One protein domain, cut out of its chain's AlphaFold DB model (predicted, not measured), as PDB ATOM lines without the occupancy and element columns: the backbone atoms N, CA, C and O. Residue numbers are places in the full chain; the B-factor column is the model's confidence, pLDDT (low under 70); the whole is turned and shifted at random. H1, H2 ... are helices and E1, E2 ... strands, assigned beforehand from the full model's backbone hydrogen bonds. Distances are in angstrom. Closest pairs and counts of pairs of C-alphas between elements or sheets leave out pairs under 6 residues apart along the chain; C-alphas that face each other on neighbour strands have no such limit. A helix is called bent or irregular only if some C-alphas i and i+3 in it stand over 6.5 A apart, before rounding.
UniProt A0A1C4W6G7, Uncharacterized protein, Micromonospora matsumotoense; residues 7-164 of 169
ATOM      1  N   LYS A   7     -30.810  53.923   7.734       56.12
ATOM      2  CA  LYS A   7     -31.252  55.024   8.604       56.12
ATOM      3  C   LYS A   7     -30.332  55.325   9.801       56.12
ATOM      4  O   LYS A   7     -30.315  56.457  10.261       56.12
ATOM      5  N   SER A   8     -29.582  54.362  10.344       67.56
ATOM      6  CA  SER A   8     -28.620  54.637  11.428       67.56
ATOM      7  C   SER A   8     -27.379  55.386  10.936       67.56
ATOM      8  O   SER A   8     -26.675  55.984  11.749       67.56
ATOM      9  N   LEU A   9     -27.146  55.409   9.618       74.00
ATOM     10  CA  LEU A   9     -25.992  56.072   9.016       74.00
ATOM     11  C   LEU A   9     -26.028  57.593   9.177       74.00
ATOM     12  O   LEU A   9     -24.980  58.224   9.120       74.00
ATOM     13  N   GLU A  10     -27.201  58.184   9.420       72.38
ATOM     14  CA  GLU A  10     -27.366  59.627   9.657       72.38
ATOM     15  C   GLU A  10     -26.507  60.154  10.815       72.38
ATOM     16  O   GLU A  10     -26.168  61.333  10.844       72.38
ATOM     17  N   ARG A  11     -26.169  59.294  11.783       79.44
ATOM     18  CA  ARG A  11     -25.416  59.667  12.992       79.44
ATOM     19  C   ARG A  11     -23.912  59.433  12.872       79.44
ATOM     20  O   ARG A  11     -23.194  59.664  13.841       79.44
ATOM     21  N   LEU A  12     -23.450  58.920  11.736       83.31
ATOM     22  CA  LEU A  12     -22.049  58.573  11.529       83.31
ATOM     23  C   LEU A  12     -21.276  59.738  10.914       83.31
ATOM     24  O   LEU A  12     -21.858  60.525  10.165       83.31
ATOM     25  N   PRO A  13     -19.953  59.808  11.146       87.38
ATOM     26  CA  PRO A  13     -19.099  60.729  10.413       87.38
ATOM     27  C   PRO A  13     -19.210  60.504   8.901       87.38
ATOM     28  O   PRO A  13     -19.262  59.362   8.430       87.38
ATOM     29  N   ASP A  14     -19.178  61.593   8.134       86.94
ATOM     30  CA  ASP A  14     -19.324  61.564   6.674       86.94
ATOM     31  C   ASP A  14     -18.402  60.569   5.952       86.94
ATOM     32  O   ASP A  14     -18.902  59.840   5.088       86.94
ATOM     33  N   PRO A  15     -17.102  60.455   6.301       89.19
ATOM     34  CA  PRO A  15     -16.219  59.480   5.668       89.19
ATOM     35  C   PRO A  15     -16.671  58.035   5.904       89.19
ATOM     36  O   PRO A  15     -16.736  57.254   4.960       89.19
ATOM     37  N   VAL A  16     -17.064  57.708   7.141       90.75
ATOM     38  CA  VAL A  16     -17.514  56.365   7.541       90.75
ATOM     39  C   VAL A  16     -18.781  55.985   6.782       90.75
ATOM     40  O   VAL A  16     -18.879  54.902   6.203       90.75
ATOM     41  N   ARG A  17     -19.747  56.908   6.749       90.56
ATOM     42  CA  ARG A  17     -21.010  56.732   6.032       90.56
ATOM     43  C   ARG A  17     -20.784  56.539   4.535       90.56
ATOM     44  O   ARG A  17     -21.354  55.616   3.957       90.56
ATOM     45  N   SER A  18     -19.976  57.396   3.914       90.75
ATOM     46  CA  SER A  18     -19.666  57.326   2.482       90.75
ATOM     47  C   SER A  18     -19.015  55.991   2.122       90.75
ATOM     48  O   SER A  18     -19.473  55.293   1.215       90.75
ATOM     49  N   ASP A  19     -18.000  55.582   2.881       93.56
ATOM     50  CA  ASP A  19     -17.262  54.348   2.626       93.56
ATOM     51  C   ASP A  19     -18.148  53.111   2.821       93.56
ATOM     52  O   ASP A  19     -18.118  52.191   1.998       93.56
ATOM     53  N   TYR A  20     -19.008  53.105   3.843       92.06
ATOM     54  CA  TYR A  20     -19.972  52.026   4.036       92.06
ATOM     55  C   TYR A  20     -21.016  51.949   2.912       92.06
ATOM     56  O   TYR A  20     -21.274  50.863   2.388       92.06
ATOM     57  N   LEU A  21     -21.576  53.081   2.470       91.88
ATOM     58  CA  LEU A  21     -22.531  53.107   1.353       91.88
ATOM     59  C   LEU A  21     -21.918  52.555   0.063       91.88
ATOM     60  O   LEU A  21     -22.560  51.777  -0.646       91.88
ATOM     61  N   ARG A  22     -20.649  52.873  -0.208       93.12
ATOM     62  CA  ARG A  22     -19.925  52.322  -1.362       93.12
ATOM     63  C   ARG A  22     -19.730  50.811  -1.258       93.12
ATOM     64  O   ARG A  22     -19.850  50.113  -2.264       93.12
ATOM     65  N   ILE A  23     -19.473  50.284  -0.059       94.62
ATOM     66  CA  ILE A  23     -19.421  48.834   0.181       94.62
ATOM     67  C   ILE A  23     -20.784  48.182  -0.085       94.62
ATOM     68  O   ILE A  23     -20.839  47.139  -0.743       94.62
ATOM     69  N   VAL A  24     -21.883  48.788   0.375       92.19
ATOM     70  CA  VAL A  24     -23.250  48.295   0.121       92.19
ATOM     71  C   VAL A  24     -23.545  48.269  -1.379       92.19
ATOM     72  O   VAL A  24     -23.986  47.250  -1.909       92.19
ATOM     73  N   GLU A  25     -23.243  49.352  -2.089       92.25
ATOM     74  CA  GLU A  25     -23.420  49.457  -3.541       92.25
ATOM     75  C   GLU A  25     -22.633  48.399  -4.298       92.25
ATOM     76  O   GLU A  25     -23.190  47.683  -5.136       92.25
ATOM     77  N   ARG A  26     -21.349  48.259  -3.960       93.12
ATOM     78  CA  ARG A  26     -20.479  47.275  -4.593       93.12
ATOM     79  C   ARG A  26     -20.949  45.853  -4.310       93.12
ATOM     80  O   ARG A  26     -20.901  45.006  -5.198       93.12
ATOM     81  N   THR A  27     -21.457  45.597  -3.106       90.56
ATOM     82  CA  THR A  27     -22.073  44.313  -2.748       90.56
ATOM     83  C   THR A  27     -23.288  44.032  -3.622       90.56
ATOM     84  O   THR A  27     -23.393  42.946  -4.190       90.56
ATOM     85  N   ILE A  28     -24.194  45.002  -3.770       88.50
ATOM     86  CA  ILE A  28     -25.403  44.851  -4.590       88.50
ATOM     87  C   ILE A  28     -25.038  44.546  -6.043       88.50
ATOM     88  O   ILE A  28     -25.617  43.637  -6.646       88.50
ATOM     89  N   GLU A  29     -24.071  45.275  -6.597       88.69
ATOM     90  CA  GLU A  29     -23.578  45.069  -7.957       88.69
ATOM     91  C   GLU A  29     -22.995  43.660  -8.130       88.69
ATOM     92  O   GLU A  29     -23.452  42.899  -8.985       88.69
ATOM     93  N   GLU A  30     -22.039  43.280  -7.284       87.69
ATOM     94  CA  GLU A  30     -21.288  42.030  -7.430       87.69
ATOM     95  C   GLU A  30     -22.126  40.793  -7.142       87.69
ATOM     96  O   GLU A  30     -22.013  39.772  -7.825       87.69
ATOM     97  N   VAL A  31     -23.019  40.874  -6.161       81.88
ATOM     98  CA  VAL A  31     -23.977  39.803  -5.913       81.88
ATOM     99  C   VAL A  31     -24.920  39.676  -7.111       81.88
ATOM    100  O   VAL A  31     -25.134  38.573  -7.601       81.88
ATOM    101  N   SER A  32     -25.429  40.776  -7.667       79.19
ATOM    102  CA  SER A  32     -26.349  40.710  -8.813       79.19
ATOM    103  C   SER A  32     -25.699  40.156 -10.089       79.19
ATOM    104  O   SER A  32     -26.371  39.488 -10.883       79.19
ATOM    105  N   THR A  33     -24.410  40.421 -10.316       78.75
ATOM    106  CA  THR A  33     -23.680  39.942 -11.503       78.75
ATOM    107  C   THR A  33     -23.247  38.485 -11.367       78.75
ATOM    108  O   THR A  33     -23.372  37.721 -12.329       78.75
ATOM    109  N   ARG A  34     -22.775  38.079 -10.182       75.44
ATOM    110  CA  ARG A  34     -22.184  36.752  -9.937       75.44
ATOM    111  C   ARG A  34     -23.213  35.685  -9.571       75.44
ATOM    112  O   ARG A  34     -22.907  34.494  -9.631       75.44
ATOM    113  N   TRP A  35     -24.433  36.077  -9.209       73.69
ATOM    114  CA  TRP A  35     -25.470  35.144  -8.778       73.69
ATOM    115  C   TRP A  35     -26.265  34.588  -9.962       73.69
ATOM    116  O   TRP A  35     -27.288  35.126 -10.395       73.69
ATOM    117  N   SER A  36     -25.767  33.481 -10.512       60.94
ATOM    118  CA  SER A  36     -26.367  32.804 -11.665       60.94
ATOM    119  C   SER A  36     -27.359  31.695 -11.296       60.94
ATOM    120  O   SER A  36     -28.193  31.351 -12.130       60.94
ATOM    121  N   SER A  37     -27.315  31.153 -10.070       56.03
ATOM    122  CA  SER A  37     -28.159  30.021  -9.663       56.03
ATOM    123  C   SER A  37     -28.701  30.135  -8.234       56.03
ATOM    124  O   SER A  37     -28.127  30.795  -7.369       56.03
ATOM    125  N   VAL A  38     -29.804  29.426  -7.973       52.03
ATOM    126  CA  VAL A  38     -30.390  29.266  -6.631       52.03
ATOM    127  C   VAL A  38     -29.458  28.485  -5.692       52.03
ATOM    128  O   VAL A  38     -29.619  28.594  -4.481       52.03
ATOM    129  N   LEU A  39     -28.495  27.720  -6.218       47.62
ATOM    130  CA  LEU A  39     -27.705  26.737  -5.464       47.62
ATOM    131  C   LEU A  39     -26.306  27.219  -5.069       47.62
ATOM    132  O   LEU A  39     -25.733  26.682  -4.132       47.62
ATOM    133  N   SER A  40     -25.763  28.241  -5.731       53.09
ATOM    134  CA  SER A  40     -24.421  28.754  -5.440       53.09
ATOM    135  C   SER A  40     -24.491  30.232  -5.073       53.09
ATOM    136  O   SER A  40     -24.628  31.081  -5.958       53.09
ATOM    137  N   VAL A  41     -24.395  30.551  -3.782       57.66
ATOM    138  CA  VAL A  41     -24.223  31.941  -3.350       57.66
ATOM    139  C   VAL A  41     -22.756  32.144  -2.995       57.66
ATOM    140  O   VAL A  41     -22.281  31.487  -2.071       57.66
ATOM    141  N   PRO A  42     -22.006  32.972  -3.740       69.12
ATOM    142  CA  PRO A  42     -20.630  33.255  -3.383       69.12
ATOM    143  C   PRO A  42     -20.605  34.079  -2.097       69.12
ATOM    144  O   PRO A  42     -21.287  35.096  -1.993       69.12
ATOM    145  N   VAL A  43     -19.785  33.650  -1.146       84.06
ATOM    146  CA  VAL A  43     -19.316  34.532  -0.080       84.06
ATOM    147  C   VAL A  43     -18.311  35.489  -0.687       84.06
ATOM    148  O   VAL A  43     -17.449  35.064  -1.464       84.06
ATOM    149  N   LEU A  44     -18.446  36.774  -0.377       89.44
ATOM    150  CA  LEU A  44     -17.594  37.816  -0.932       89.44
ATOM    151  C   LEU A  44     -16.914  38.588   0.191       89.44
ATOM    152  O   LEU A  44     -17.589  39.160   1.043       89.44
ATOM    153  N   TRP A  45     -15.587  38.652   0.139       92.81
ATOM    154  CA  TRP A  45     -14.823  39.672   0.840       92.81
ATOM    155  C   TRP A  45     -14.844  40.951   0.012       92.81
ATOM    156  O   TRP A  45     -14.547  40.926  -1.182       92.81
ATOM    157  N   LEU A  46     -15.161  42.068   0.654       94.88
ATOM    158  CA  LEU A  46     -14.987  43.407   0.118       94.88
ATOM    159  C   LEU A  46     -13.986  44.142   1.003       94.88
ATOM    160  O   LEU A  46     -14.072  44.090   2.229       94.88
ATOM    161  N   THR A  47     -13.020  44.818   0.399       95.94
ATOM    162  CA  THR A  47     -12.036  45.611   1.137       95.94
ATOM    163  C   THR A  47     -11.819  46.927   0.419       95.94
ATOM    164  O   THR A  47     -11.442  46.944  -0.752       95.94
ATOM    165  N   LEU A  48     -12.069  48.019   1.131       95.50
ATOM    166  CA  LEU A  48     -11.733  49.366   0.713       95.50
ATOM    167  C   LEU A  48     -10.308  49.681   1.175       95.50
ATOM    168  O   LEU A  48      -9.995  49.587   2.371       95.50
ATOM    169  N   GLY A  49      -9.455  50.044   0.218       92.19
ATOM    170  CA  GLY A  49      -8.068  50.434   0.469       92.19
ATOM    171  C   GLY A  49      -7.934  51.592   1.462       92.19
ATOM    172  O   GLY A  49      -8.891  52.307   1.755       92.19
ATOM    173  N   ALA A  50      -6.729  51.780   2.004       88.56
ATOM    174  CA  ALA A  50      -6.437  52.857   2.956       88.56
ATOM    175  C   ALA A  50      -6.687  54.261   2.376       88.56
ATOM    176  O   ALA A  50      -7.023  55.184   3.113       88.56
ATOM    177  N   ASP A  51      -6.514  54.401   1.064       87.75
ATOM    178  CA  ASP A  51      -6.742  55.614   0.281       87.75
ATOM    179  C   ASP A  51      -8.228  55.881   0.001       87.75
ATOM    180  O   ASP A  51      -8.587  56.960  -0.467       87.75
ATOM    181  N   GLY A  52      -9.097  54.909   0.287       85.44
ATOM    182  CA  GLY A  52     -10.527  55.019   0.068       85.44
ATOM    183  C   GLY A  52     -10.911  55.100  -1.407       85.44
ATOM    184  O   GLY A  52     -11.993  55.596  -1.692       85.44
ATOM    185  N   THR A  53     -10.084  54.666  -2.363       86.69
ATOM    186  CA  THR A  53     -10.404  54.829  -3.797       86.69
ATOM    187  C   THR A  53     -11.030  53.578  -4.399       86.69
ATOM    188  O   THR A  53     -12.114  53.673  -4.974       86.69
ATOM    189  N   ASP A  54     -10.437  52.409  -4.168       89.06
ATOM    190  CA  ASP A  54     -10.845  51.160  -4.806       89.06
ATOM    191  C   ASP A  54     -11.384  50.130  -3.810       89.06
ATOM    192  O   ASP A  54     -10.823  49.893  -2.736       89.06
ATOM    193  N   ILE A  55     -12.478  49.468  -4.209       94.75
ATOM    194  CA  ILE A  55     -13.039  48.324  -3.487       94.75
ATOM    195  C   ILE A  55     -12.603  47.044  -4.190       94.75
ATOM    196  O   ILE A  55     -13.110  46.686  -5.258       94.75
ATOM    197  N   ARG A  56     -11.695  46.315  -3.544       93.94
ATOM    198  CA  ARG A  56     -11.300  44.972  -3.957       93.94
ATOM    199  C   ARG A  56     -12.366  43.977  -3.520       93.94
ATOM    200  O   ARG A  56     -12.800  43.996  -2.371       93.94
ATOM    201  N   VAL A  57     -12.777  43.107  -4.440       92.69
ATOM    202  CA  VAL A  57     -13.817  42.101  -4.192       92.69
ATOM    203  C   VAL A  57     -13.266  40.718  -4.484       92.69
ATOM    204  O   VAL A  57     -12.938  40.399  -5.626       92.69
ATOM    205  N   GLU A  58     -13.224  39.874  -3.466       91.12
ATOM    206  CA  GLU A  58     -12.692  38.519  -3.545       91.12
ATOM    207  C   GLU A  58     -13.784  37.503  -3.252       91.12
ATOM    208  O   GLU A  58     -14.563  37.650  -2.313       91.12
ATOM    209  N   ARG A  59     -13.842  36.451  -4.069       86.56
ATOM    210  CA  ARG A  59     -14.695  35.305  -3.777       86.56
ATOM    211  C   ARG A  59     -14.013  34.443  -2.729       86.56
ATOM    212  O   ARG A  59     -12.825  34.165  -2.842       86.56
ATOM    213  N   VAL A  60     -14.793  33.994  -1.761       82.88
ATOM    214  CA  VAL A  60     -14.303  33.168  -0.665       82.88
ATOM    215  C   VAL A  60     -14.775  31.738  -0.858       82.88
ATOM    216  O   VAL A  60     -15.936  31.497  -1.205       82.88
ATOM    217  N   ASP A  61     -13.856  30.806  -0.641       79.00
ATOM    218  CA  ASP A  61     -14.185  29.403  -0.443       79.00
ATOM    219  C   ASP A  61     -14.697  29.203   0.988       79.00
ATOM    220  O   ASP A  61     -14.001  29.522   1.952       79.00
ATOM    221  N   LEU A  62     -15.921  28.694   1.116       75.06
ATOM    222  CA  LEU A  62     -16.565  28.466   2.409       75.06
ATOM    223  C   LEU A  62     -15.786  27.465   3.260       75.06
ATOM    224  O   LEU A  62     -15.637  27.675   4.462       75.06
ATOM    225  N   ASP A  63     -15.238  26.422   2.639       74.81
ATOM    226  CA  ASP A  63     -14.511  25.379   3.360       74.81
ATOM    227  C   ASP A  63     -13.177  25.899   3.901       74.81
ATOM    228  O   ASP A  63     -12.743  25.505   4.985       74.81
ATOM    229  N   GLY A  64     -12.506  26.781   3.153       76.75
ATOM    230  CA  GLY A  64     -11.339  27.518   3.638       76.75
ATOM    231  C   GLY A  64     -11.700  28.458   4.788       76.75
ATOM    232  O   GLY A  64     -11.067  28.421   5.840       76.75
ATOM    233  N   LEU A  65     -12.781  29.223   4.628       79.12
ATOM    234  CA  LEU A  65     -13.235  30.192   5.622       79.12
ATOM    235  C   LEU A  65     -13.591  29.535   6.966       79.12
ATOM    236  O   LEU A  65     -13.192  30.046   8.014       79.12
ATOM    237  N   TYR A  66     -14.280  28.388   6.945       78.00
ATOM    238  CA  TYR A  66     -14.601  27.637   8.162       78.00
ATOM    239  C   TYR A  66     -13.374  26.994   8.807       78.00
ATOM    240  O   TYR A  66     -13.270  26.962  10.031       78.00
ATOM    241  N   ARG A  67     -12.414  26.508   8.011       78.69
ATOM    242  CA  ARG A  67     -11.152  25.977   8.554       78.69
ATOM    243  C   ARG A  67     -10.337  27.045   9.275       78.69
ATOM    244  O   ARG A  67      -9.691  26.734  10.270       78.69
ATOM    245  N   GLU A  68     -10.370  28.278   8.784       80.69
ATOM    246  CA  GLU A  68      -9.619  29.394   9.363       80.69
ATOM    247  C   GLU A  68     -10.291  29.998  10.604       80.69
ATOM    248  O   GLU A  68      -9.587  30.447  11.505       80.69
ATOM    249  N   ASN A  69     -11.629  30.014  10.669       75.44
ATOM    250  CA  ASN A  69     -12.362  30.813  11.664       75.44
ATOM    251  C   ASN A  69     -13.329  30.017  12.562       75.44
ATOM    252  O   ASN A  69     -13.835  30.562  13.541       75.44
ATOM    253  N   GLY A  70     -13.578  28.739  12.264       69.81
ATOM    254  CA  GLY A  70     -14.508  27.876  12.999       69.81
ATOM    255  C   GLY A  70     -15.769  27.504  12.208       69.81
ATOM    256  O   GLY A  70     -15.979  27.929  11.074       69.81
ATOM    257  N   TYR A  71     -16.624  26.669  12.803       68.50
ATOM    258  CA  TYR A  71     -17.799  26.102  12.132       68.50
ATOM    259  C   TYR A  71     -18.933  27.117  11.879       68.50
ATOM    260  O   TYR A  71     -19.035  28.166  12.521       68.50
ATOM    261  N   ALA A  72     -19.820  26.763  10.944       67.06
ATOM    262  CA  ALA A  72     -20.997  27.527  10.519       67.06
ATOM    263  C   ALA A  72     -21.949  27.920  11.668       67.06
ATOM    264  O   ALA A  72     -22.512  29.011  11.668       67.06
ATOM    265  N   GLU A  73     -22.100  27.057  12.671       68.06
ATOM    266  CA  GLU A  73     -22.942  27.285  13.858       68.06
ATOM    267  C   GLU A  73     -22.480  28.450  14.746       68.06
ATOM    268  O   GLU A  73     -23.256  28.983  15.538       68.06
ATOM    269  N   HIS A  74     -21.235  28.897  14.573       70.00
ATOM    270  CA  HIS A  74     -20.667  30.051  15.265       70.00
ATOM    271  C   HIS A  74     -20.379  31.219  14.321       70.00
ATOM    272  O   HIS A  74     -19.630  32.123  14.692       70.00
ATOM    273  N   PHE A  75     -20.976  31.225  13.123       74.31
ATOM    274  CA  PHE A  75     -20.725  32.236  12.096       74.31
ATOM    275  C   PHE A  75     -20.808  33.663  12.639       74.31
ATOM    276  O   PHE A  75     -19.860  34.429  12.496       74.31
ATOM    277  N   ASP A  76     -21.897  34.000  13.333       72.19
ATOM    278  CA  ASP A  76     -22.086  35.341  13.895       72.19
ATOM    279  C   ASP A  76     -21.031  35.719  14.947       72.19
ATOM    280  O   ASP A  76     -20.738  36.900  15.110       72.19
ATOM    281  N   HIS A  77     -20.437  34.742  15.638       73.50
ATOM    282  CA  HIS A  77     -19.415  34.992  16.655       73.50
ATOM    283  C   HIS A  77     -18.038  35.267  16.052       73.50
ATOM    284  O   HIS A  77     -17.329  36.156  16.524       73.50
ATOM    285  N   TRP A  78     -17.637  34.521  15.021       82.25
ATOM    286  CA  TRP A  78     -16.299  34.682  14.451       82.25
ATOM    287  C   TRP A  78     -16.252  35.695  13.304       82.25
ATOM    288  O   TRP A  78     -15.201  36.302  13.092       82.25
ATOM    289  N   VAL A  79     -17.361  35.935  12.589       84.81
ATOM    290  CA  VAL A  79     -17.378  36.790  11.386       84.81
ATOM    291  C   VAL A  79     -16.881  38.203  11.661       84.81
ATOM    292  O   VAL A  79     -16.128  38.757  10.868       84.81
ATOM    293  N   GLU A  80     -17.247  38.781  12.801       83.81
ATOM    294  CA  GLU A  80     -16.816  40.124  13.182       83.81
ATOM    295  C   GLU A  80     -15.293  40.186  13.368       83.81
ATOM    296  O   GLU A  80     -14.630  41.084  12.847       83.81
ATOM    297  N   SER A  81     -14.725  39.183  14.039       85.88
ATOM    298  CA  SER A  81     -13.277  39.052  14.225       85.88
ATOM    299  C   SER A  81     -12.556  38.847  12.891       85.88
ATOM    300  O   SER A  81     -11.545  39.503  12.637       85.88
ATOM    301  N   ALA A  82     -13.111  38.020  12.001       88.25
ATOM    302  CA  ALA A  82     -12.566  37.793  10.666       88.25
ATOM    303  C   ALA A  82     -12.588  39.068   9.811       88.25
ATOM    304  O   ALA A  82     -11.600  39.386   9.152       88.25
ATOM    305  N   VAL A  83     -13.679  39.843   9.846       89.88
ATOM    306  CA  VAL A  83     -13.781  41.128   9.134       89.88
ATOM    307  C   VAL A  83     -12.766  42.133   9.691       89.88
ATOM    308  O   VAL A  83     -12.085  42.798   8.909       89.88
ATOM    309  N   ARG A  84     -12.595  42.211  11.021       89.00
ATOM    310  CA  ARG A  84     -11.565  43.057  11.653       89.00
ATOM    311  C   ARG A  84     -10.156  42.659  11.230       89.00
ATOM    312  O   ARG A  84      -9.358  43.524  10.881       89.00
ATOM    313  N   GLN A  85      -9.854  41.364  11.227       88.62
ATOM    314  CA  GLN A  85      -8.557  40.864  10.783       88.62
ATOM    315  C   GLN A  85      -8.329  41.165   9.297       88.62
ATOM    316  O   GLN A  85      -7.244  41.604   8.916       88.62
ATOM    317  N   ARG A  86      -9.362  40.987   8.463       88.56
ATOM    318  CA  ARG A  86      -9.317  41.259   7.023       88.56
ATOM    319  C   ARG A  86      -9.108  42.734   6.712       88.56
ATOM    320  O   ARG A  86      -8.437  43.041   5.730       88.56
ATOM    321  N   MET A  87      -9.661  43.629   7.531       88.56
ATOM    322  CA  MET A  87      -9.454  45.069   7.393       88.56
ATOM    323  C   MET A  87      -7.964  45.401   7.356       88.56
ATOM    324  O   MET A  87      -7.558  46.154   6.478       88.56
ATOM    325  N   GLY A  88      -7.144  44.815   8.238       84.88
ATOM    326  CA  GLY A  88      -5.696  45.043   8.256       84.88
ATOM    327  C   GLY A  88      -5.352  46.540   8.234       84.88
ATOM    328  O   GLY A  88      -5.751  47.289   9.121       84.88
ATOM    329  N   THR A  89      -4.641  46.985   7.191       80.62
ATOM    330  CA  THR A  89      -4.312  48.404   6.934       80.62
ATOM    331  C   THR A  89      -5.292  49.111   5.990       80.62
ATOM    332  O   THR A  89      -5.046  50.247   5.588       80.62
ATOM    333  N   GLY A  90      -6.401  48.473   5.624       87.00
ATOM    334  CA  GLY A  90      -7.505  49.046   4.856       87.00
ATOM    335  C   GLY A  90      -8.390  49.969   5.692       87.00
ATOM    336  O   GLY A  90      -8.236  50.086   6.913       87.00
ATOM    337  N   ARG A  91      -9.296  50.673   5.015       91.94
ATOM    338  CA  ARG A  91     -10.187  51.665   5.632       91.94
ATOM    339  C   ARG A  91     -11.522  51.069   6.056       91.94
ATOM    340  O   ARG A  91     -12.037  51.399   7.119       91.94
ATOM    341  N   CYS A  92     -12.040  50.155   5.243       93.75
ATOM    342  CA  CYS A  92     -13.262  49.415   5.510       93.75
ATOM    343  C   CYS A  92     -13.116  47.996   4.957       93.75
ATOM    344  O   CYS A  92     -12.549  47.801   3.881       93.75
ATOM    345  N   ALA A  93     -13.631  47.004   5.668       95.12
ATOM    346  CA  ALA A  93     -13.746  45.642   5.167       95.12
ATOM    347  C   ALA A  93     -15.141  45.105   5.441       95.12
ATOM    348  O   ALA A  93     -15.772  45.476   6.428       95.12
ATOM    349  N   ALA A  94     -15.614  44.219   4.574       94.44
ATOM    350  CA  ALA A  94     -16.905  43.589   4.736       94.44
ATOM    351  C   ALA A  94     -16.939  42.165   4.198       94.44
ATOM    352  O   ALA A  94     -16.264  41.835   3.222       94.44
ATOM    353  N   LEU A  95     -17.776  41.344   4.819       92.56
ATOM    354  CA  LEU A  95     -18.154  40.027   4.344       92.56
ATOM    355  C   LEU A  95     -19.623  40.055   3.931       92.56
ATOM    356  O   LEU A  95     -20.504  40.294   4.761       92.56
ATOM    357  N   ALA A  96     -19.882  39.780   2.656       89.88
ATOM    358  CA  ALA A  96     -21.223  39.535   2.156       89.88
ATOM    359  C   ALA A  96     -21.485  38.026   2.093       89.88
ATOM    360  O   ALA A  96     -20.691  37.252   1.550       89.88
ATOM    361  N   SER A  97     -22.620  37.617   2.642       84.38
ATOM    362  CA  SER A  97     -23.048  36.228   2.774       84.38
ATOM    363  C   SER A  97     -24.551  36.099   2.559       84.38
ATOM    364  O   SER A  97     -25.258  37.094   2.479       84.38
ATOM    365  N   HIS A  98     -25.068  34.882   2.437       79.38
ATOM    366  CA  HIS A  98     -26.505  34.638   2.275       79.38
ATOM    367  C   HIS A  98     -27.045  33.796   3.426       79.38
ATOM    368  O   HIS A  98     -26.285  33.030   4.011       79.38
ATOM    369  N   ASP A  99     -28.360  33.865   3.668       68.12
ATOM    370  CA  ASP A  99     -29.138  33.128   4.695       68.12
ATOM    371  C   ASP A  99     -28.781  31.635   4.891       68.12
ATOM    372  O   ASP A  99     -29.171  31.022   5.876       68.12
ATOM    373  N   ARG A 100     -28.060  31.015   3.951       61.94
ATOM    374  CA  ARG A 100     -27.770  29.573   3.913       61.94
ATOM    375  C   ARG A 100     -26.407  29.173   4.485       61.94
ATOM    376  O   ARG A 100     -26.002  28.036   4.282       61.94
ATOM    377  N   MET A 101     -25.693  30.071   5.164       54.16
ATOM    378  CA  MET A 101     -24.363  29.760   5.714       54.16
ATOM    379  C   MET A 101     -24.366  29.213   7.146       54.16
ATOM    380  O   MET A 101     -23.320  28.790   7.606       54.16
ATOM    381  N   GLY A 102     -25.510  29.171   7.838       42.28
ATOM    382  CA  GLY A 102     -25.581  28.739   9.245       42.28
ATOM    383  C   GLY A 102     -26.625  27.666   9.561       42.28
ATOM    384  O   GLY A 102     -26.872  27.398  10.730       42.28
ATOM    385  N   GLY A 103     -27.282  27.074   8.558       40.53
ATOM    386  CA  GLY A 103     -28.394  26.144   8.775       40.53
ATOM    387  C   GLY A 103     -28.231  24.828   8.012       40.53
ATOM    388  O   GLY A 103     -27.643  24.831   6.927       40.53
ATOM    389  N   PRO A 104     -28.760  23.705   8.538       38.47
ATOM    390  CA  PRO A 104     -28.814  22.455   7.793       38.47
ATOM    391  C   PRO A 104     -29.624  22.652   6.498       38.47
ATOM    392  O   PRO A 104     -30.534  23.477   6.435       38.47
ATOM    393  N   TRP A 105     -29.235  21.904   5.464       43.19
ATOM    394  CA  TRP A 105     -29.791  21.820   4.102       43.19
ATOM    395  C   TRP A 105     -31.340  22.004   4.005       43.19
ATOM    396  O   TRP A 105     -32.069  21.742   4.958       43.19
ATOM    397  N   PRO A 106     -31.875  22.454   2.851       43.97
ATOM    398  CA  PRO A 106     -32.998  23.368   2.739       43.97
ATOM    399  C   PRO A 106     -34.323  22.733   3.151       43.97
ATOM    400  O   PRO A 106     -34.822  21.814   2.503       43.97
ATOM    401  N   TYR A 107     -34.978  23.335   4.134       35.94
ATOM    402  CA  TYR A 107     -36.425  23.233   4.201       35.94
ATOM    403  C   TYR A 107     -37.043  24.149   3.129       35.94
ATOM    404  O   TYR A 107     -36.674  25.324   3.030       35.94
ATOM    405  N   PRO A 108     -37.977  23.651   2.298       41.22
ATOM    406  CA  PRO A 108     -38.741  24.466   1.366       41.22
ATOM    407  C   PRO A 108     -39.831  25.206   2.148       41.22
ATOM    408  O   PRO A 108     -41.008  24.889   2.051       41.22
ATOM    409  N   THR A 109     -39.457  26.166   2.986       43.66
ATOM    410  CA  THR A 109     -40.416  26.878   3.841       43.66
ATOM    411  C   THR A 109     -40.313  28.372   3.585       43.66
ATOM    412  O   THR A 109     -39.640  29.094   4.309       43.66
ATOM    413  N   GLY A 110     -40.953  28.833   2.507       44.12
ATOM    414  CA  GLY A 110     -41.148  30.268   2.266       44.12
ATOM    415  C   GLY A 110     -41.584  30.633   0.849       44.12
ATOM    416  O   GLY A 110     -42.407  31.525   0.683       44.12
ATOM    417  N   ALA A 111     -41.132  29.886  -0.164       46.12
ATOM    418  CA  ALA A 111     -41.372  30.198  -1.581       46.12
ATOM    419  C   ALA A 111     -42.838  30.041  -2.059       46.12
ATOM    420  O   ALA A 111     -43.109  30.148  -3.252       46.12
ATOM    421  N   LEU A 112     -43.786  29.758  -1.158       45.75
ATOM    422  CA  LEU A 112     -45.192  29.492  -1.491       45.75
ATOM    423  C   LEU A 112     -46.158  30.607  -1.065       45.75
ATOM    424  O   LEU A 112     -47.339  30.526  -1.394       45.75
ATOM    425  N   LEU A 113     -45.689  31.653  -0.375       48.16
ATOM    426  CA  LEU A 113     -46.523  32.808  -0.032       48.16
ATOM    427  C   LEU A 113     -46.184  34.001  -0.941       48.16
ATOM    428  O   LEU A 113     -45.047  34.481  -0.917       48.16
ATOM    429  N   PRO A 114     -47.149  34.512  -1.730       49.53
ATOM    430  CA  PRO A 114     -46.947  35.710  -2.537       49.53
ATOM    431  C   PRO A 114     -46.478  36.885  -1.665       49.53
ATOM    432  O   PRO A 114     -47.166  37.276  -0.726       49.53
ATOM    433  N   GLY A 115     -45.312  37.457  -1.983       52.00
ATOM    434  CA  GLY A 115     -44.818  38.702  -1.378       52.00
ATOM    435  C   GLY A 115     -43.656  38.577  -0.384       52.00
ATOM    436  O   GLY A 115     -43.047  39.602  -0.072       52.00
ATOM    437  N   LEU A 116     -43.287  37.376   0.073       52.91
ATOM    438  CA  LEU A 116     -42.100  37.199   0.922       52.91
ATOM    439  C   LEU A 116     -40.803  37.162   0.088       52.91
ATOM    440  O   LEU A 116     -40.815  36.682  -1.046       52.91
ATOM    441  N   PRO A 117     -39.677  37.690   0.607       57.06
ATOM    442  CA  PRO A 117     -38.379  37.527  -0.038       57.06
ATOM    443  C   PRO A 117     -37.931  36.061  -0.013       57.06
ATOM    444  O   PRO A 117     -38.177  35.334   0.945       57.06
ATOM    445  N   ASP A 118     -37.211  35.651  -1.056       68.31
ATOM    446  CA  ASP A 118     -36.694  34.281  -1.209       68.31
ATOM    447  C   ASP A 118     -35.387  34.038  -0.437       68.31
ATOM    448  O   ASP A 118     -34.794  32.955  -0.505       68.31
ATOM    449  N   GLY A 119     -34.895  35.076   0.236       76.75
ATOM    450  CA  GLY A 119     -33.732  35.061   1.107       76.75
ATOM    451  C   GLY A 119     -33.156  36.460   1.305       76.75
ATOM    452  O   GLY A 119     -33.660  37.447   0.759       76.75
ATOM    453  N   HIS A 120     -32.065  36.520   2.054       81.31
ATOM    454  CA  HIS A 120     -31.343  37.740   2.371       81.31
ATOM    455  C   HIS A 120     -29.858  37.595   2.063       81.31
ATOM    456  O   HIS A 120     -29.271  36.513   2.171       81.31
ATOM    457  N   VAL A 121     -29.258  38.718   1.683       84.81
ATOM    458  CA  VAL A 121     -27.811  38.912   1.704       84.81
ATOM    459  C   VAL A 121     -27.475  39.638   2.996       84.81
ATOM    460  O   VAL A 121     -27.933  40.759   3.202       84.81
ATOM    461  N   HIS A 122     -26.691  38.993   3.847       86.44
ATOM    462  CA  HIS A 122     -26.138  39.573   5.062       86.44
ATOM    463  C   HIS A 122     -24.810  40.230   4.744       86.44
ATOM    464  O   HIS A 122     -23.944  39.621   4.114       86.44
ATOM    465  N   LEU A 123     -24.641  41.456   5.211       89.19
ATOM    466  CA  LEU A 123     -23.412  42.215   5.114       89.19
ATOM    467  C   LEU A 123     -22.924  42.512   6.528       89.19
ATOM    468  O   LEU A 123     -23.613  43.174   7.303       89.19
ATOM    469  N   ARG A 124     -21.731  42.021   6.857       90.81
ATOM    470  CA  ARG A 124     -21.007  42.381   8.079       90.81
ATOM    471  C   ARG A 124     -19.821  43.231   7.673       90.81
ATOM    472  O   ARG A 124     -19.007  42.754   6.889       90.81
ATOM    473  N   ALA A 125     -19.718  44.455   8.170       91.94
ATOM    474  CA  ALA A 125     -18.620  45.350   7.833       91.94
ATOM    475  C   ALA A 125     -17.988  45.971   9.074       91.94
ATOM    476  O   ALA A 125     -18.633  46.126  10.105       91.94
ATOM    477  N   VAL A 126     -16.722  46.344   8.960       92.50
ATOM    478  CA  VAL A 126     -16.001  47.125   9.961       92.50
ATOM    479  C   VAL A 126     -15.293  48.256   9.243       92.50
ATOM    480  O   VAL A 126     -14.679  48.047   8.195       92.50
ATOM    481  N   HIS A 127     -15.372  49.443   9.827       93.00
ATOM    482  CA  HIS A 127     -14.649  50.616   9.374       93.00
ATOM    483  C   HIS A 127     -13.596  50.993  10.417       93.00
ATOM    484  O   HIS A 127     -13.832  50.868  11.615       93.00
ATOM    485  N   ARG A 128     -12.433  51.478   9.972       91.44
ATOM    486  CA  ARG A 128     -11.321  51.856  10.859       91.44
ATOM    487  C   ARG A 128     -11.751  52.830  11.956       91.44
ATOM    488  O   ARG A 128     -11.351  52.680  13.104       91.44
ATOM    489  N   ASP A 129     -12.559  53.806  11.566       90.25
ATOM    490  CA  ASP A 129     -13.020  54.895  12.432       90.25
ATOM    491  C   ASP A 129     -14.384  54.613  13.097       90.25
ATOM    492  O   ASP A 129     -14.964  55.512  13.699       90.25
ATOM    493  N   ASP A 130     -14.913  53.386  12.990       87.56
ATOM    494  CA  ASP A 130     -16.124  52.963  13.708       87.56
ATOM    495  C   ASP A 130     -15.937  51.575  14.355       87.56
ATOM    496  O   ASP A 130     -16.049  50.546  13.680       87.56
ATOM    497  N   PRO A 131     -15.663  51.513  15.671       75.44
ATOM    498  CA  PRO A 131     -15.394  50.252  16.359       75.44
ATOM    499  C   PRO A 131     -16.636  49.355  16.484       75.44
ATOM    500  O   PRO A 131     -16.482  48.145  16.694       75.44
ATOM    501  N   GLY A 132     -17.838  49.934  16.367       82.31
ATOM    502  CA  GLY A 132     -19.111  49.218  16.453       82.31
ATOM    503  C   GLY A 132     -19.397  48.352  15.228       82.31
ATOM    504  O   GLY A 132     -19.990  47.282  15.364       82.31
ATOM    505  N   GLY A 133     -18.919  48.771  14.056       86.94
ATOM    506  CA  GLY A 133     -19.131  48.062  12.805       86.94
ATOM    507  C   GLY A 133     -20.591  48.067  12.352       86.94
ATOM    508  O   GLY A 133     -21.484  48.665  12.954       86.94
ATOM    509  N   PHE A 134     -20.836  47.360  11.255       87.38
ATOM    510  CA  PHE A 134     -22.112  47.351  10.555       87.38
ATOM    511  C   PHE A 134     -22.613  45.931  10.339       87.38
ATOM    512  O   PHE A 134     -21.850  45.011  10.030       87.38
ATOM    513  N   ALA A 135     -23.925  45.768  10.470       86.94
ATOM    514  CA  ALA A 135     -24.617  44.519  10.221       86.94
ATOM    515  C   ALA A 135     -25.964  44.805   9.559       86.94
ATOM    516  O   ALA A 135     -26.898  45.272  10.215       86.94
ATOM    517  N   ASP A 136     -26.056  44.496   8.270       86.62
ATOM    518  CA  ASP A 136     -27.255  44.698   7.466       86.62
ATOM    519  C   ASP A 136     -27.702  43.407   6.787       86.62
ATOM    520  O   ASP A 136     -26.902  42.525   6.479       86.62
ATOM    521  N   ALA A 137     -29.004  43.319   6.525       85.19
ATOM    522  CA  ALA A 137     -29.613  42.226   5.785       85.19
ATOM    523  C   ALA A 137     -30.503  42.794   4.677       85.19
ATOM    524  O   ALA A 137     -31.472  43.513   4.935       85.19
ATOM    525  N   PHE A 138     -30.186  42.451   3.434       84.38
ATOM    526  CA  PHE A 138     -30.876  42.950   2.252       84.38
ATOM    527  C   PHE A 138     -31.741  41.859   1.641       84.38
ATOM    528  O   PHE A 138     -31.251  40.788   1.283       84.38
ATOM    529  N   ALA A 139     -33.031  42.150   1.495       82.81
ATOM    530  CA  ALA A 139     -33.991  41.228   0.912       82.81
ATOM    531  C   ALA A 139     -33.696  40.968  -0.573       82.81
ATOM    532  O   ALA A 139     -33.455  41.888  -1.361       82.81
ATOM    533  N   VAL A 140     -33.787  39.700  -0.965       79.56
ATOM    534  CA  VAL A 140     -33.587  39.229  -2.335       79.56
ATOM    535  C   VAL A 140     -34.826  38.470  -2.788       79.56
ATOM    536  O   VAL A 140     -35.389  37.657  -2.057       79.56
ATOM    537  N   ARG A 141     -35.248  38.715  -4.027       77.00
ATOM    538  CA  ARG A 141     -36.349  38.010  -4.681       77.00
ATOM    539  C   ARG A 141     -35.827  37.264  -5.908       77.00
ATOM    540  O   ARG A 141     -35.082  37.797  -6.735       77.00
ATOM    541  N   SER A 142     -36.221  36.011  -6.022       66.62
ATOM    542  CA  SER A 142     -36.132  35.196  -7.225       66.62
ATOM    543  C   SER A 142     -37.287  35.602  -8.124       66.62
ATOM    544  O   SER A 142     -38.412  35.837  -7.688       66.62
ATOM    545  N   ARG A 143     -37.013  35.702  -9.418       61.31
ATOM    546  CA  ARG A 143     -38.083  35.774 -10.409       61.31
ATOM    547  C   ARG A 143     -38.282  34.387 -11.001       61.31
ATOM    548  O   ARG A 143     -37.294  33.656 -11.119       61.31
ATOM    549  N   PRO A 144     -39.509  34.033 -11.423       53.28
ATOM    550  CA  PRO A 144     -39.719  32.799 -12.161       53.28
ATOM    551  C   PRO A 144     -38.756  32.791 -13.356       53.28
ATOM    552  O   PRO A 144     -38.773  33.705 -14.183       53.28
ATOM    553  N   LEU A 145     -37.853  31.804 -13.372       51.47
ATOM    554  CA  LEU A 145     -36.836  31.575 -14.408       51.47
ATOM    555  C   LEU A 145     -35.705  32.624 -14.530       51.47
ATOM    556  O   LEU A 145     -35.025  32.649 -15.556       51.47
ATOM    557  N   ARG A 146     -35.447  33.494 -13.535       57.44
ATOM    558  CA  ARG A 146     -34.350  34.489 -13.626       57.44
ATOM    559  C   ARG A 146     -33.455  34.574 -12.390       57.44
ATOM    560  O   ARG A 146     -33.852  34.222 -11.284       57.44
ATOM    561  N   ARG A 147     -32.248  35.116 -12.626       64.75
ATOM    562  CA  ARG A 147     -31.253  35.524 -11.621       64.75
ATOM    563  C   ARG A 147     -31.931  36.212 -10.434       64.75
ATOM    564  O   ARG A 147     -32.817  37.049 -10.632       64.75
ATOM    565  N   LYS A 148     -31.486  35.871  -9.227       70.19
ATOM    566  CA  LYS A 148     -31.883  36.551  -7.995       70.19
ATOM    567  C   LYS A 148     -31.562  38.045  -8.097       70.19
ATOM    568  O   LYS A 148     -30.538  38.423  -8.662       70.19
ATOM    569  N   ARG A 149     -32.459  38.892  -7.593       78.56
ATOM    570  CA  ARG A 149     -32.288  40.351  -7.562       78.56
ATOM    571  C   ARG A 149     -32.648  40.888  -6.190       78.56
ATOM    572  O   ARG A 149     -33.549  40.357  -5.543       78.56
ATOM    573  N   PHE A 150     -31.984  41.959  -5.781       82.44
ATOM    574  CA  PHE A 150     -32.393  42.702  -4.596       82.44
ATOM    575  C   PHE A 150     -33.813  43.242  -4.772       82.44
ATOM    576  O   PHE A 150     -34.236  43.583  -5.885       82.44
ATOM    577  N   ALA A 151     -34.566  43.259  -3.678       82.81
ATOM    578  CA  ALA A 151     -35.915  43.798  -3.667       82.81
ATOM    579  C   ALA A 151     -35.874  45.326  -3.930       82.81
ATOM    580  O   ALA A 151     -34.905  45.972  -3.522       82.81
ATOM    581  N   PRO A 152     -36.867  45.916  -4.627       82.81
ATOM    582  CA  PRO A 152     -36.889  47.353  -4.943       82.81
ATOM    583  C   PRO A 152     -36.643  48.264  -3.734       82.81
ATOM    584  O   PRO A 152     -35.932  49.261  -3.835       82.81
ATOM    585  N   GLU A 153     -37.144  47.856  -2.571       83.19
ATOM    586  CA  GLU A 153     -37.049  48.569  -1.302       83.19
ATOM    587  C   GLU A 153     -35.587  48.763  -0.849       83.19
ATOM    588  O   GLU A 153     -35.277  49.736  -0.168       83.19
ATOM    589  N   VAL A 154     -34.664  47.881  -1.258       83.38
ATOM    590  CA  VAL A 154     -33.221  48.023  -0.984       83.38
ATOM    591  C   VAL A 154     -32.647  49.234  -1.724       83.38
ATOM    592  O   VAL A 154     -31.890  50.013  -1.149       83.38
ATOM    593  N   TYR A 155     -33.035  49.425  -2.988       85.25
ATOM    594  CA  TYR A 155     -32.574  50.556  -3.796       85.25
ATOM    595  C   TYR A 155     -33.166  51.879  -3.302       85.25
ATOM    596  O   TYR A 155     -32.468  52.891  -3.280       85.25
ATOM    597  N   GLU A 156     -34.424  51.871  -2.860       85.12
ATOM    598  CA  GLU A 156     -35.063  53.041  -2.250       85.12
ATOM    599  C   GLU A 156     -34.367  53.449  -0.948       85.12
ATOM    600  O   GLU A 156     -34.066  54.626  -0.752       85.12
ATOM    601  N   GLN A 157     -34.050  52.485  -0.079       83.38
ATOM    602  CA  GLN A 157     -33.315  52.749   1.160       83.38
ATOM    603  C   GLN A 157     -31.912  53.304   0.888       83.38
ATOM    604  O   GLN A 157     -31.479  54.222   1.581       83.38
ATOM    605  N   LEU A 158     -31.221  52.789  -0.132       84.69
ATOM    606  CA  LEU A 158     -29.912  53.296  -0.541       84.69
ATOM    607  C   LEU A 158     -29.996  54.734  -1.070       84.69
ATOM    608  O   LEU A 158     -29.190  55.585  -0.694       84.69
ATOM    609  N   ALA A 159     -30.990  55.026  -1.912       84.50
ATOM    610  CA  ALA A 159     -31.219  56.371  -2.431       84.50
ATOM    611  C   ALA A 159     -31.532  57.367  -1.304       84.50
ATOM    612  O   ALA A 159     -30.978  58.465  -1.283       84.50
ATOM    613  N   GLN A 160     -32.358  56.965  -0.333       83.31
ATOM    614  CA  GLN A 160     -32.641  57.766   0.860       83.31
ATOM    615  C   GLN A 160     -31.375  58.017   1.680       83.31
ATOM    616  O   GLN A 160     -31.103  59.158   2.029       83.31
ATOM    617  N   ALA A 161     -30.569  56.981   1.932       82.56
ATOM    618  CA  ALA A 161     -29.340  57.096   2.715       82.56
ATOM    619  C   ALA A 161     -28.323  58.071   2.095       82.56
ATOM    620  O   ALA A 161     -27.672  58.821   2.818       82.56
ATOM    621  N   ARG A 162     -28.234  58.114   0.758       82.00
ATOM    622  CA  ARG A 162     -27.414  59.090   0.018       82.00
ATOM    623  C   ARG A 162     -27.951  60.516   0.084       82.00
ATOM    624  O   ARG A 162     -27.171  61.459   0.023       82.00
ATOM    625  N   ALA A 163     -29.268  60.674   0.155       80.31
ATOM    626  CA  ALA A 163     -29.911  61.982   0.145       80.31
ATOM    627  C   ALA A 163     -29.759  62.740   1.474       80.31
ATOM    628  O   ALA A 163     -30.063  63.930   1.518       80.31
ATOM    629  N   TYR A 164     -29.289  62.089   2.545       70.88
ATOM    630  CA  TYR A 164     -29.035  62.769   3.809       70.88
ATOM    631  C   TYR A 164     -27.817  63.692   3.695       70.88
ATOM    632  O   TYR A 164     -26.696  63.194   3.552       70.88
TER     633      TYR A 164
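Overview. This is residues 7 to 164 of the 169 residues of an uncharacterized protein of Micromonospora matsumotoense (UniProt A0A1C4W6G7). A six-stranded sheet, curled like part of a barrel, wraps round the long helix H2, while H4 covers its other face and H3 packs on H4. H5 runs beside H2, with short H1 near the end of H5 and the start of H2; residues 99 to 118 make a long loop, 11 to 25 A from the mean of the C-alphas. The 158 printed residues follow the order H1 H2 E1 E2 H3 H4 E3 E4 E5 E6 H5; the sheet, E2 E1 E3 E4 E5 E6, is antiparallel and the class is mixed. The whole is compact, with a radius of gyration of the C-alphas of 15.7 A and spans of 44 by 40 by 23 A.

Arrangement. H1, residues 7 to 11, is close to but not clearly touching H2, residues 14 to 34; their closest C-alphas, Leu 9 and Arg 17, are 5.8 A apart. E1, residues 43 to 48, and E2, residues 55 to 60, form a hairpin, with N 45 and O 58 2.8 A apart. H3, residues 62 to 69, touches H4, residues 72 to 87, about perpendicular at 76 degrees; their closest C-alphas, Asn 69 and Trp 78, are 6.2 A apart. H4 is irregular, with C-alphas 73 and 76 8.1 A apart, and has a kink of 54 degrees near residue 79. E3, residues 92 to 98, is antiparallel to E1, with N 46 and O 94 2.8 A apart. E2, H3, H4 and E3 form a split strand-helix-strand unit, E1 lying between its two strands, with a right-handed crossover. E3, E4, residues 119 to 127, E5, residues 130 to 143, and E6, residues 146 to 150, form a meander, each strand the antiparallel neighbour of the one before: N 95 and O 124, N 123 and O 136, and N 141 and O 149 are each 2.8 A apart. H2 and H4 are on opposite faces of this twisted sheet, three layers with helices on both faces; H4 has a height over the sheet of 8.7 A. H5, residues 152 to 163, only grazes the sheet with residues 152 to 155, and only just touches H1, with 3 pairs of C-alphas within 8 A, through residue 161 alone; the closest C-alphas are Lys 7 and Ala 161, 6.5 A. In H2, H3 and H5 every O i to N i+4 pair is within hydrogen-bond range, in H4 8 of 12, and in H1 0 of 1, beside 1 of 2 O i to N i+3 pairs.

Along the chain. H1 begins at C-alpha 7 (-31.252, 55.024, 8.604). From first to last C-alpha, H2 is 30.0 A long, H4 21.2 A, E4 26.0 A and E5 36.9 A. H5, 17.0 A long, ends at C-alpha 163 (-29.911, 61.982, 0.145).

Size, cuts and confidence. The two C-alphas farthest apart, Asp 51 and Leu 112, are 46.5 A apart. The printed part has no cut, and the link E3 to E4 is long. The mean pLDDT of the printed part is 77.7; residues 7 to 8, 36 to 42, 70 to 73, 99 to 118 and 142 to 147 are under 70.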